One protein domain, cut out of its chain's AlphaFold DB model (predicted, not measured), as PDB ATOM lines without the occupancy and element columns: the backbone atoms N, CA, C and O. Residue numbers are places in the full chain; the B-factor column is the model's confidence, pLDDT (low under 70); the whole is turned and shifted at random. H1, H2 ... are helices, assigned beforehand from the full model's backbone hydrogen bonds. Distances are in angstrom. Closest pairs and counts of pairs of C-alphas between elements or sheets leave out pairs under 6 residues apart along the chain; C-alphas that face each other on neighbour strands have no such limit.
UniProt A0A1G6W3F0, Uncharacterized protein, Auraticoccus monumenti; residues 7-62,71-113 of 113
ATOM      1  N   PRO A   7     153.078 107.547 121.112       79.06
ATOM      2  CA  PRO A   7     152.278 108.763 121.270       79.06
ATOM      3  C   PRO A   7     151.444 108.804 122.558       79.06
ATOM      4  O   PRO A   7     151.267 109.868 123.151       79.06
ATOM      5  N   ARG A   8     150.918 107.659 123.013       82.44
ATOM      6  CA  ARG A   8     150.123 107.580 124.249       82.44
ATOM      7  C   ARG A   8     150.999 107.794 125.474       82.44
ATOM      8  O   ARG A   8     150.594 108.535 126.367       82.44
ATOM      9  N   ARG A   9     152.209 107.223 125.485       87.50
ATOM     10  CA  ARG A   9     153.185 107.450 126.560       87.50
ATOM     11  C   ARG A   9     153.538 108.932 126.665       87.50
ATOM     12  O   ARG A   9     153.458 109.506 127.745       87.50
ATOM     13  N   THR A  10     153.860 109.578 125.542       89.50
ATOM     14  CA  THR A  10     154.189 111.012 125.527       89.50
ATOM     15  C   THR A  10     153.039 111.882 126.037       89.50
ATOM     16  O   THR A  10     153.278 112.827 126.788       89.50
ATOM     17  N   HIS A  11     151.792 111.586 125.657       91.94
ATOM     18  CA  HIS A  11     150.634 112.328 126.163       91.94
ATOM     19  C   HIS A  11     150.397 112.104 127.657       91.94
ATOM     20  O   HIS A  11     150.121 113.074 128.360       91.94
ATOM     21  N   ALA A  12     150.560 110.874 128.152       93.06
ATOM     22  CA  ALA A  12     150.447 110.574 129.576       93.06
ATOM     23  C   ALA A  12     151.495 111.351 130.387       93.06
ATOM     24  O   ALA A  12     151.142 112.063 131.320       93.06
ATOM     25  N   VAL A  13     152.761 111.316 129.963       95.19
ATOM     26  CA  VAL A  13     153.860 112.055 130.606       95.19
ATOM     27  C   VAL A  13     153.556 113.556 130.691       95.19
ATOM     28  O   VAL A  13     153.664 114.155 131.760       95.19
ATOM     29  N   LYS A  14     153.111 114.167 129.586       93.94
ATOM     30  CA  LYS A  14     152.740 115.593 129.560       93.94
ATOM     31  C   LYS A  14     151.527 115.901 130.440       93.94
ATOM     32  O   LYS A  14     151.525 116.915 131.130       93.94
ATOM     33  N   GLY A  15     150.509 115.040 130.418       94.75
ATOM     34  CA  GLY A  15     149.308 115.198 131.238       94.75
ATOM     35  C   GLY A  15     149.617 115.135 132.732       94.75
ATOM     36  O   GLY A  15     149.126 115.963 133.493       94.75
ATOM     37  N   LEU A  16     150.491 114.215 133.143       96.88
ATOM     38  CA  LEU A  16     150.922 114.079 134.535       96.88
ATOM     39  C   LEU A  16     151.797 115.245 134.993       96.88
ATOM     40  O   LEU A  16     151.656 115.705 136.123       96.88
ATOM     41  N   ALA A  17     152.644 115.775 134.110       95.94
ATOM     42  CA  ALA A  17     153.412 116.981 134.394       95.94
ATOM     43  C   ALA A  17     152.494 118.198 134.601       95.94
ATOM     44  O   ALA A  17     152.682 118.955 135.550       95.94
ATOM     45  N   ALA A  18     151.476 118.362 133.749       94.62
ATOM     46  CA  ALA A  18     150.480 119.421 133.901       94.62
ATOM     47  C   ALA A  18     149.675 119.261 135.200       94.62
ATOM     48  O   ALA A  18     149.502 120.236 135.923       94.62
ATOM     49  N   LEU A  19     149.257 118.035 135.533       96.19
ATOM     50  CA  LEU A  19     148.567 117.736 136.788       96.19
ATOM     51  C   LEU A  19     149.410 118.146 138.001       96.19
ATOM     52  O   LEU A  19     148.907 118.850 138.870       96.19
ATOM     53  N   ALA A  20     150.691 117.767 138.032       96.50
ATOM     54  CA  ALA A  20     151.596 118.121 139.123       96.50
ATOM     55  C   ALA A  20     151.725 119.643 139.305       96.50
ATOM     56  O   ALA A  20     151.645 120.140 140.428       96.50
ATOM     57  N   VAL A  21     151.878 120.384 138.199       94.12
ATOM     58  CA  VAL A  21     151.946 121.854 138.221       94.12
ATOM     59  C   VAL A  21     150.636 122.451 138.715       94.12
ATOM     60  O   VAL A  21     150.665 123.256 139.634       94.12
ATOM     61  N   THR A  22     149.489 122.027 138.183       93.81
ATOM     62  CA  THR A  22     148.184 122.546 138.614       93.81
ATOM     63  C   THR A  22     147.909 122.250 140.087       93.81
ATOM     64  O   THR A  22     147.377 123.097 140.799       93.81
ATOM     65  N   THR A  23     148.313 121.085 140.597       95.31
ATOM     66  CA  THR A  23     148.223 120.791 142.032       95.31
ATOM     67  C   THR A  23     149.090 121.738 142.864       95.31
ATOM     68  O   THR A  23     148.632 122.210 143.904       95.31
ATOM     69  N   ALA A  24     150.296 122.068 142.401       93.69
ATOM     70  CA  ALA A  24     151.155 123.050 143.057       93.69
ATOM     71  C   ALA A  24     150.583 124.482 142.975       93.69
ATOM     72  O   ALA A  24     150.613 125.207 143.965       93.69
ATOM     73  N   GLU A  25     149.990 124.877 141.842       91.19
ATOM     74  CA  GLU A  25     149.306 126.173 141.669       91.19
ATOM     75  C   GLU A  25     148.118 126.337 142.625       91.19
ATOM     76  O   GLU A  25     147.840 127.437 143.095       91.19
ATOM     77  N   MET A  26     147.439 125.238 142.962       92.50
ATOM     78  CA  MET A  26     146.377 125.215 143.972       92.50
ATOM     79  C   MET A  26     146.902 125.220 145.421       92.50
ATOM     80  O   MET A  26     146.108 125.117 146.355       92.50
ATOM     81  N   GLY A  27     148.218 125.330 145.629       90.62
ATOM     82  CA  GLY A  27     148.852 125.348 146.949       90.62
ATOM     83  C   GLY A  27     149.152 123.963 147.529       90.62
ATOM     84  O   GLY A  27     149.352 123.838 148.737       90.62
ATOM     85  N   GLY A  28     149.162 122.916 146.700       94.06
ATOM     86  CA  GLY A  28     149.538 121.570 147.122       94.06
ATOM     87  C   GLY A  28     151.020 121.466 147.488       94.06
ATOM     88  O   GLY A  28     151.885 121.968 146.773       94.06
ATOM     89  N   ASP A  29     151.315 120.775 148.590       94.56
ATOM     90  CA  ASP A  29     152.681 120.409 148.969       94.56
ATOM     91  C   ASP A  29     153.155 119.137 148.237       94.56
ATOM     92  O   ASP A  29     152.416 118.520 147.465       94.56
ATOM     93  N   HIS A  30     154.392 118.700 148.499       95.88
ATOM     94  CA  HIS A  30     154.955 117.505 147.859       95.88
ATOM     95  C   HIS A  30     154.085 116.258 148.042       95.88
ATOM     96  O   HIS A  30     153.944 115.476 147.107       95.88
ATOM     97  N   ARG A  31     153.480 116.060 149.217       96.75
ATOM     98  CA  ARG A  31     152.661 114.871 149.476       96.75
ATOM     99  C   ARG A  31     151.383 114.910 148.657       96.75
ATOM    100  O   ARG A  31     151.012 113.893 148.080       96.75
ATOM    101  N   VAL A  32     150.736 116.072 148.582       97.62
ATOM    102  CA  VAL A  32     149.513 116.256 147.792       97.62
ATOM    103  C   VAL A  32     149.796 116.083 146.299       97.62
ATOM    104  O   VAL A  32     149.037 115.403 145.613       97.62
ATOM    105  N   ILE A  33     150.912 116.623 145.802       97.88
ATOM    106  CA  ILE A  33     151.329 116.472 144.401       97.88
ATOM    107  C   ILE A  33     151.593 115.001 144.065       97.88
ATOM    108  O   ILE A  33     151.086 114.496 143.064       97.88
ATOM    109  N   ILE A  34     152.334 114.285 144.916       97.25
ATOM    110  CA  ILE A  34     152.620 112.859 144.710       97.25
ATOM    111  C   ILE A  34     151.329 112.040 144.757       97.25
ATOM    112  O   ILE A  34     151.093 111.229 143.867       97.25
ATOM    113  N   ALA A  35     150.458 112.289 145.738       96.75
ATOM    114  CA  ALA A  35     149.170 111.608 145.850       96.75
ATOM    115  C   ALA A  35     148.251 111.869 144.642       96.75
ATOM    116  O   ALA A  35     147.468 110.996 144.273       96.75
ATOM    117  N   ALA A  36     148.356 113.041 144.009       96.25
ATOM    118  CA  ALA A  36     147.620 113.350 142.789       96.25
ATOM    119  C   ALA A  36     148.165 112.589 141.570       96.25
ATOM    120  O   ALA A  36     147.382 112.175 140.721       96.25
ATOM    121  N   VAL A  37     149.484 112.392 141.472       96.56
ATOM    122  CA  VAL A  37     150.145 111.812 140.289       96.56
ATOM    123  C   VAL A  37     150.255 110.283 140.352       96.56
ATOM    124  O   VAL A  37     150.026 109.619 139.339       96.56
ATOM    125  N   ALA A  38     150.560 109.713 141.522       95.50
ATOM    126  CA  ALA A  38     150.881 108.294 141.696       95.50
ATOM    127  C   ALA A  38     149.802 107.306 141.183       95.50
ATOM    128  O   ALA A  38     150.149 106.350 140.482       95.50
ATOM    129  N   PRO A  39     148.490 107.530 141.410       96.25
ATOM    130  CA  PRO A  39     147.462 106.622 140.894       96.25
ATOM    131  C   PRO A  39     147.460 106.544 139.364       96.25
ATOM    132  O   PRO A  39     147.197 105.499 138.768       96.25
ATOM    133  N   TYR A  40     147.778 107.657 138.702       94.94
ATOM    134  CA  TYR A  40     147.812 107.704 137.249       94.94
ATOM    135  C   TYR A  40     149.121 107.158 136.682       94.94
ATOM    136  O   TYR A  40     149.103 106.586 135.594       94.94
ATOM    137  N   THR A  41     150.245 107.268 137.401       93.88
ATOM    138  CA  THR A  41     151.474 106.575 136.984       93.88
ATOM    139  C   THR A  41     151.266 105.065 136.953       93.88
ATOM    140  O   THR A  41     151.674 104.422 135.990       93.88
ATOM    141  N   GLU A  42     150.537 104.503 137.920       91.94
ATOM    142  CA  GLU A  42     150.150 103.087 137.906       91.94
ATOM    143  C   GLU A  42     149.192 102.766 136.752       91.94
ATOM    144  O   GLU A  42     149.431 101.825 135.994       91.94
ATOM    145  N   TYR A  43     148.152 103.585 136.559       92.38
ATOM    146  CA  TYR A  43     147.178 103.411 135.475       92.38
ATOM    147  C   TYR A  43     147.828 103.386 134.081       92.38
ATOM    148  O   TYR A  43     147.445 102.587 133.225       92.38
ATOM    149  N   PHE A  44     148.825 104.244 133.845       91.44
ATOM    150  CA  PHE A  44     149.552 104.321 132.574       91.44
ATOM    151  C   PHE A  44     150.772 103.388 132.494       91.44
ATOM    152  O   PHE A  44     151.455 103.384 131.471       91.44
ATOM    153  N   GLY A  45     151.058 102.596 133.535       92.00
ATOM    154  CA  GLY A  45     152.222 101.702 133.577       92.00
ATOM    155  C   GLY A  45     153.576 102.423 133.640       92.00
ATOM    156  O   GLY A  45     154.588 101.853 133.243       92.00
ATOM    157  N   LEU A  46     153.595 103.669 134.115       93.06
ATOM    158  CA  LEU A  46     154.762 104.541 134.291       93.06
ATOM    159  C   LEU A  46     155.343 104.388 135.705       93.06
ATOM    160  O   LEU A  46     155.421 105.352 136.463       93.06
ATOM    161  N   THR A  47     155.672 103.160 136.094       92.00
ATOM    162  CA  THR A  47     155.961 102.809 137.494       92.00
ATOM    163  C   THR A  47     157.441 102.866 137.865       92.00
ATOM    164  O   THR A  47     157.777 102.701 139.036       92.00
ATOM    165  N   SER A  48     158.344 103.083 136.904       95.25
ATOM    166  CA  SER A  48     159.773 103.174 137.202       95.25
ATOM    167  C   SER A  48     160.174 104.579 137.646       95.25
ATOM    168  O   SER A  48     159.576 105.585 137.258       95.25
ATOM    169  N   ALA A  49     161.271 104.676 138.398       95.38
ATOM    170  CA  ALA A  49     161.859 105.966 138.744       95.38
ATOM    171  C   ALA A  49     162.235 106.796 137.504       95.38
ATOM    172  O   ALA A  49     162.144 108.023 137.527       95.38
ATOM    173  N   GLN A  50     162.624 106.137 136.406       96.00
ATOM    174  CA  GLN A  50     162.907 106.814 135.145       96.00
ATOM    175  C   GLN A  50     161.641 107.411 134.523       96.00
ATOM    176  O   GLN A  50     161.687 108.541 134.046       96.00
ATOM    177  N   ASP A  51     160.503 106.719 134.581       95.56
ATOM    178  CA  ASP A  51     159.238 107.269 134.087       95.56
ATOM    179  C   ASP A  51     158.834 108.529 134.860       95.56
ATOM    180  O   ASP A  51     158.435 109.531 134.268       95.56
ATOM    181  N   VAL A  52     159.004 108.524 136.185       95.88
ATOM    182  CA  VAL A  52     158.721 109.704 137.016       95.88
ATOM    183  C   VAL A  52     159.685 110.856 136.712       95.88
ATOM    184  O   VAL A  52     159.268 112.017 136.668       95.88
ATOM    185  N   ARG A  53     160.958 110.565 136.422       95.69
ATOM    186  CA  ARG A  53     161.914 111.578 135.937       95.69
ATOM    187  C   ARG A  53     161.510 112.153 134.585       95.69
ATOM    188  O   ARG A  53     161.663 113.356 134.386       95.69
ATOM    189  N   ASP A  54     160.966 111.340 133.684       95.69
ATOM    190  CA  ASP A  54     160.453 111.817 132.399       95.69
ATOM    191  C   ASP A  54     159.256 112.765 132.599       95.69
ATOM    192  O   ASP A  54     159.162 113.791 131.921       95.69
ATOM    193  N   ILE A  55     158.382 112.486 133.576       95.50
ATOM    194  CA  ILE A  55     157.291 113.395 133.981       95.50
ATOM    195  C   ILE A  55     157.861 114.709 134.526       95.50
ATOM    196  O   ILE A  55     157.446 115.785 134.092       95.50
ATOM    197  N   ALA A  56     158.860 114.653 135.412       95.06
ATOM    198  CA  ALA A  56     159.523 115.851 135.934       95.06
ATOM    199  C   ALA A  56     160.188 116.682 134.819       95.06
ATOM    200  O   ALA A  56     160.106 117.912 134.819       95.06
ATOM    201  N   ALA A  57     160.808 116.023 133.837       93.38
ATOM    202  CA  ALA A  57     161.431 116.674 132.688       93.38
ATOM    203  C   ALA A  57     160.408 117.346 131.757       93.38
ATOM    204  O   ALA A  57     160.736 118.345 131.112       93.38
ATOM    205  N   ALA A  58     159.179 116.825 131.708       93.62
ATOM    206  CA  ALA A  58     158.078 117.389 130.935       93.62
ATOM    207  C   ALA A  58     157.395 118.589 131.610       93.62
ATOM    208  O   ALA A  58     156.669 119.321 130.934       93.62
ATOM    209  N   VAL A  59     157.644 118.841 132.903       91.25
ATOM    210  CA  VAL A  59     157.219 120.091 133.549       91.25
ATOM    211  C   VAL A  59     157.884 121.256 132.807       91.25
ATOM    212  O   VAL A  59     159.106 121.222 132.629       91.25
ATOM    213  N   PRO A  60     157.142 122.292 132.375       79.25
ATOM    214  CA  PRO A  60     157.704 123.403 131.614       79.25
ATOM    215  C   PRO A  60     158.888 124.045 132.344       79.25
ATOM    216  O   PRO A  60     158.879 124.236 133.562       79.25
ATOM    217  N   ARG A  61     159.975 124.309 131.609       67.88
ATOM    218  CA  ARG A  61     161.099 125.101 132.125       67.88
ATOM    219  C   ARG A  61     160.688 126.557 132.029       67.88
ATOM    220  O   ARG A  61     160.416 127.008 130.916       67.88
ATOM    221  N   PRO A  62     160.624 127.287 133.145       56.69
ATOM    222  CA  PRO A  62     160.448 128.716 133.034       56.69
ATOM    223  C   PRO A  62     161.644 129.318 132.286       56.69
ATOM    224  O   PRO A  62     162.759 128.793 132.398       56.69
ATOM    225  N   GLY A  71     166.771 147.390 128.103       48.53
ATOM    226  CA  GLY A  71     165.654 148.022 127.394       48.53
ATOM    227  C   GLY A  71     164.365 147.190 127.304       48.53
ATOM    228  O   GLY A  71     163.292 147.772 127.224       48.53
ATOM    229  N   ARG A  72     164.406 145.849 127.371       51.22
ATOM    230  CA  ARG A  72     163.173 145.020 127.275       51.22
ATOM    231  C   ARG A  72     162.450 144.774 128.598       51.22
ATOM    232  O   ARG A  72     161.314 144.302 128.600       51.22
ATOM    233  N   ARG A  73     163.081 145.086 129.734       51.19
ATOM    234  CA  ARG A  73     162.464 144.910 131.060       51.19
ATOM    235  C   ARG A  73     161.294 145.863 131.290       51.19
ATOM    236  O   ARG A  73     160.345 145.471 131.962       51.19
ATOM    237  N   GLU A  74     161.343 147.074 130.740       50.19
ATOM    238  CA  GLU A  74     160.236 148.031 130.845       50.19
ATOM    239  C   GLU A  74     159.052 147.628 129.963       50.19
ATOM    240  O   GLU A  74     157.928 147.601 130.458       50.19
ATOM    241  N   ASP A  75     159.292 147.168 128.733       50.09
ATOM    242  CA  ASP A  75     158.224 146.703 127.835       50.09
ATOM    243  C   ASP A  75     157.553 145.410 128.322       50.09
ATOM    244  O   ASP A  75     156.329 145.256 128.227       50.09
ATOM    245  N   LEU A  76     158.327 144.482 128.897       50.62
ATOM    246  CA  LEU A  76     157.783 143.268 129.510       50.62
ATOM    247  C   LEU A  76     157.012 143.577 130.794       50.62
ATOM    248  O   LEU A  76     155.956 142.985 131.005       50.62
ATOM    249  N   ARG A  77     157.473 144.527 131.620       52.47
ATOM    250  CA  ARG A  77     156.711 144.989 132.793       52.47
ATOM    251  C   ARG A  77     155.419 145.677 132.379       52.47
ATOM    252  O   ARG A  77     154.380 145.355 132.940       52.47
ATOM    253  N   PHE A  78     155.454 146.538 131.367       48.72
ATOM    254  CA  PHE A  78     154.269 147.223 130.853       48.72
ATOM    255  C   PHE A  78     153.248 146.231 130.270       48.72
ATOM    256  O   PHE A  78     152.053 146.302 130.565       48.72
ATOM    257  N   SER A  79     153.721 145.225 129.528       46.44
ATOM    258  CA  SER A  79     152.880 144.160 128.965       46.44
ATOM    259  C   SER A  79     152.330 143.200 130.031       46.44
ATOM    260  O   SER A  79     151.166 142.798 129.956       46.44
ATOM    261  N   ALA A  80     153.129 142.852 131.044       49.06
ATOM    262  CA  ALA A  80     152.713 142.019 132.174       49.06
ATOM    263  C   ALA A  80     151.693 142.740 133.071       49.06
ATOM    264  O   ALA A  80     150.701 142.142 133.491       49.06
ATOM    265  N   GLN A  81     151.882 144.044 133.285       47.75
ATOM    266  CA  GLN A  81     151.004 144.899 134.081       47.75
ATOM    267  C   GLN A  81     149.657 145.148 133.383       47.75
ATOM    268  O   GLN A  81     148.614 145.082 134.030       47.75
ATOM    269  N   MET A  82     149.650 145.310 132.053       48.47
ATOM    270  CA  MET A  82     148.421 145.406 131.246       48.47
ATOM    271  C   MET A  82     147.624 144.090 131.177       48.47
ATOM    272  O   MET A  82     146.412 144.120 130.972       48.47
ATOM    273  N   ARG A  83     148.266 142.930 131.378       45.06
ATOM    274  CA  ARG A  83     147.612 141.604 131.358       45.06
ATOM    275  C   ARG A  83     147.285 141.020 132.741       45.06
ATOM    276  O   ARG A  83     146.838 139.879 132.798       45.06
ATOM    277  N   ARG A  84     147.491 141.756 133.846       42.38
ATOM    278  CA  ARG A  84     147.422 141.208 135.224       42.38
ATOM    279  C   ARG A  84     148.266 139.933 135.402       42.38
ATOM    280  O   ARG A  84     147.888 139.036 136.154       42.38
ATOM    281  N   ILE A  85     149.415 139.835 134.734       47.72
ATOM    282  CA  ILE A  85     150.365 138.740 134.960       47.72
ATOM    283  C   ILE A  85     151.129 139.064 136.251       47.72
ATOM    284  O   ILE A  85     152.292 139.440 136.227       47.72
ATOM    285  N   ASN A  86     150.451 138.920 137.389       44.25
ATOM    286  CA  ASN A  86     151.112 138.617 138.660       44.25
ATOM    287  C   ASN A  86     151.593 137.147 138.686       44.25
ATOM    288  O   ASN A  86     152.342 136.751 139.566       44.25
ATOM    289  N   GLY A  87     151.191 136.342 137.694       48.06
ATOM    290  CA  GLY A  87     151.360 134.892 137.685       48.06
ATOM    291  C   GLY A  87     152.708 134.350 137.209       48.06
ATOM    292  O   GLY A  87     152.828 133.137 137.138       48.06
ATOM    293  N   SER A  88     153.727 135.153 136.865       61.81
ATOM    294  CA  SER A  88     155.000 134.551 136.415       61.81
ATOM    295  C   SER A  88     155.807 133.945 137.564       61.81
ATOM    296  O   SER A  88     156.416 132.903 137.365       61.81
ATOM    297  N   GLU A  89     155.812 134.567 138.749       64.69
ATOM    298  CA  GLU A  89     156.543 134.060 139.925       64.69
ATOM    299  C   GLU A  89     155.790 132.937 140.646       64.69
ATOM    300  O   GLU A  89     156.401 131.955 141.061       64.69
ATOM    301  N   GLU A  90     154.462 133.022 140.744       69.06
ATOM    302  CA  GLU A  90     153.640 131.944 141.311       69.06
ATOM    303  C   GLU A  90     153.687 130.694 140.422       69.06
ATOM    304  O   GLU A  90     153.902 129.593 140.920       69.06
ATOM    305  N   HIS A  91     153.607 130.861 139.096       76.00
ATOM    306  CA  HIS A  91     153.752 129.754 138.149       76.00
ATOM    307  C   HIS A  91     155.181 129.185 138.134       76.00
ATOM    308  O   HIS A  91     155.365 127.973 138.031       76.00
ATOM    309  N   LEU A  92     156.204 130.040 138.298       79.56
ATOM    310  CA  LEU A  92     157.594 129.609 138.501       79.56
ATOM    311  C   LEU A  92     157.709 128.720 139.741       79.56
ATOM    312  O   LEU A  92     158.272 127.628 139.677       79.56
ATOM    313  N   THR A  93     157.164 129.198 140.856       85.62
ATOM    314  CA  THR A  93     157.211 128.516 142.147       85.62
ATOM    315  C   THR A  93     156.473 127.186 142.069       85.62
ATOM    316  O   THR A  93     157.037 126.159 142.438       85.62
ATOM    317  N   ALA A  94     155.273 127.162 141.488       88.69
ATOM    318  CA  ALA A  94     154.506 125.938 141.287       88.69
ATOM    319  C   ALA A  94     155.256 124.916 140.414       88.69
ATOM    320  O   ALA A  94     155.317 123.736 140.757       88.69
ATOM    321  N   ALA A  95     155.886 125.355 139.319       90.50
ATOM    322  CA  ALA A  95     156.672 124.473 138.457       90.50
ATOM    323  C   ALA A  95     157.913 123.895 139.162       90.50
ATOM    324  O   ALA A  95     158.267 122.737 138.925       90.50
ATOM    325  N   LEU A  96     158.574 124.673 140.027       90.75
ATOM    326  CA  LEU A  96     159.701 124.198 140.836       90.75
ATOM    327  C   LEU A  96     159.242 123.179 141.882       90.75
ATOM    328  O   LEU A  96     159.767 122.068 141.906       90.75
ATOM    329  N   VAL A  97     158.208 123.509 142.659       92.81
ATOM    330  CA  VAL A  97     157.634 122.617 143.680       92.81
ATOM    331  C   VAL A  97     157.156 121.303 143.053       92.81
ATOM    332  O   VAL A  97     157.449 120.225 143.565       92.81
ATOM    333  N   ALA A  98     156.491 121.360 141.895       94.56
ATOM    334  CA  ALA A  98     156.066 120.166 141.167       94.56
ATOM    335  C   ALA A  98     157.251 119.270 140.768       94.56
ATOM    336  O   ALA A  98     157.189 118.052 140.929       94.56
ATOM    337  N   ARG A  99     158.355 119.850 140.279       94.56
ATOM    338  CA  ARG A  99     159.561 119.077 139.939       94.56
ATOM    339  C   ARG A  99     160.219 118.463 141.154       94.56
ATOM    340  O   ARG A  99     160.609 117.302 141.094       94.56
ATOM    341  N   GLU A 100     160.365 119.227 142.228       95.81
ATOM    342  CA  GLU A 100     160.970 118.745 143.467       95.81
ATOM    343  C   GLU A 100     160.163 117.581 144.050       95.81
ATOM    344  O   GLU A 100     160.741 116.549 144.397       95.81
ATOM    345  N   ALA A 101     158.832 117.685 144.047       96.88
ATOM    346  CA  ALA A 101     157.940 116.604 144.449       96.88
ATOM    347  C   ALA A 101     158.121 115.345 143.579       96.88
ATOM    348  O   ALA A 101     158.272 114.243 144.105       96.88
ATOM    349  N   LEU A 102     158.168 115.492 142.251       97.06
ATOM    350  CA  LEU A 102     158.368 114.365 141.334       97.06
ATOM    351  C   LEU A 102     159.767 113.738 141.471       97.06
ATOM    352  O   LEU A 102     159.908 112.520 141.414       97.06
ATOM    353  N   HIS A 103     160.810 114.534 141.717       97.06
ATOM    354  CA  HIS A 103     162.148 114.015 142.012       97.06
ATOM    355  C   HIS A 103     162.200 113.258 143.345       97.06
ATOM    356  O   HIS A 103     162.858 112.215 143.431       97.06
ATOM    357  N   ALA A 104     161.486 113.740 144.367       95.81
ATOM    358  CA  ALA A 104     161.340 113.033 145.635       95.81
ATOM    359  C   ALA A 104     160.602 111.697 145.443       95.81
ATOM    360  O   ALA A 104     161.040 110.682 145.981       95.81
ATOM    361  N   PHE A 105     159.558 111.677 144.610       96.69
ATOM    362  CA  PHE A 105     158.823 110.457 144.275       96.69
ATOM    363  C   PHE A 105     159.684 109.440 143.520       96.69
ATOM    364  O   PHE A 105     159.734 108.273 143.901       96.69
ATOM    365  N   ALA A 106     160.443 109.879 142.513       96.38
ATOM    366  CA  ALA A 106     161.390 109.010 141.815       96.38
ATOM    367  C   ALA A 106     162.415 108.397 142.789       96.38
ATOM    368  O   ALA A 106     162.669 107.197 142.745       96.38
ATOM    369  N   SER A 107     162.947 109.206 143.714       96.44
ATOM    370  CA  SER A 107     163.877 108.752 144.761       96.44
ATOM    371  C   SER A 107     163.238 107.785 145.766       96.44
ATOM    372  O   SER A 107     163.932 107.021 146.432       96.44
ATOM    373  N   GLU A 108     161.921 107.838 145.951       94.81
ATOM    374  CA  GLU A 108     161.193 106.881 146.778       94.81
ATOM    375  C   GLU A 108     161.033 105.535 146.073       94.81
ATOM    376  O   GLU A 108     161.335 104.512 146.684       94.81
ATOM    377  N   ILE A 109     160.679 105.540 144.786       93.50
ATOM    378  CA  ILE A 109     160.591 104.323 143.969       93.50
ATOM    379  C   ILE A 109     161.942 103.590 143.934       93.50
ATOM    380  O   ILE A 109     161.982 102.382 144.145       93.50
ATOM    381  N   GLU A 110     163.061 104.303 143.747       93.81
ATOM    382  CA  GLU A 110     164.405 103.689 143.738       93.81
ATOM    383  C   GLU A 110     164.818 103.068 145.074       93.81
ATOM    384  O   GLU A 110     165.677 102.197 145.094       93.81
ATOM    385  N   ARG A 111     164.250 103.522 146.196       92.31
ATOM    386  CA  ARG A 111     164.536 102.936 147.514       92.31
ATOM    387  C   ARG A 111     163.694 101.696 147.808       92.31
ATOM    388  O   ARG A 111     164.020 100.974 148.746       92.31
ATOM    389  N   GLN A 112     162.590 101.511 147.088       84.94
ATOM    390  CA  GLN A 112     161.632 100.424 147.304       84.94
ATOM    391  C   GLN A 112     161.816  99.254 146.324       84.94
ATOM    392  O   GLN A 112     161.398  98.143 146.650       84.94
ATOM    393  N   GLY A 113     162.398  99.508 145.146       70.25
ATOM    394  CA  GLY A 113     162.770  98.491 144.150       70.25
ATOM    395  C   GLY A 113     164.160  97.915 144.375       70.25
ATOM    396  O   GLY A 113     164.344  96.733 144.010       70.25
TER     397      GLY A 113
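What this domain is: This is residues 7 to 62 and 71 to 113 of the 113 residues of an uncharacterized protein of Auraticoccus monumenti (UniProt A0A1G6W3F0). The helical hairpin H1 and H2 crosses one side of the long helix H5, along which H3 runs back; beyond the start of H5, residues 71 to 76 stick out. The 99 printed residues include five named helices, H1 to H5 in order, and no named strand: all helix. The whole is only just loose, close to compact, radius of gyration of the C-alphas 15.6 A, spans 52 by 29 by 21 A.

How they stand to each other: H1, residues 7 to 25, touches H2, residues 30 to 43, opposite ways at a shallow tilt of 20 degrees; their closest C-alphas, Ala 20 and Ile 33, are 5.5 A apart. H5, residues 87 to 112, touches H3, residues 49 to 58, at 10 degrees, shallow; the closest C-alphas, Ala 49 and Ala 106, are 4.3 A apart. H4, residues 72 to 82, is apart from the others. O i to N i+4 pairs are within hydrogen-bond range throughout H1, H3 and H4, 8 of 10 in H2, 21 of 22 in H5.

Where its parts are: H1, 27.0 A, begins at C-alpha 7 (152.278, 108.763, 121.270); H5, 37.2 A, ends at C-alpha 112 (161.632, 100.424, 147.304).

The domain as a whole: Across the cut, C-alphas 62 and 71 are 20.8 A apart. Residues 61 to 62 and 71 to 90 have pLDDT under 70.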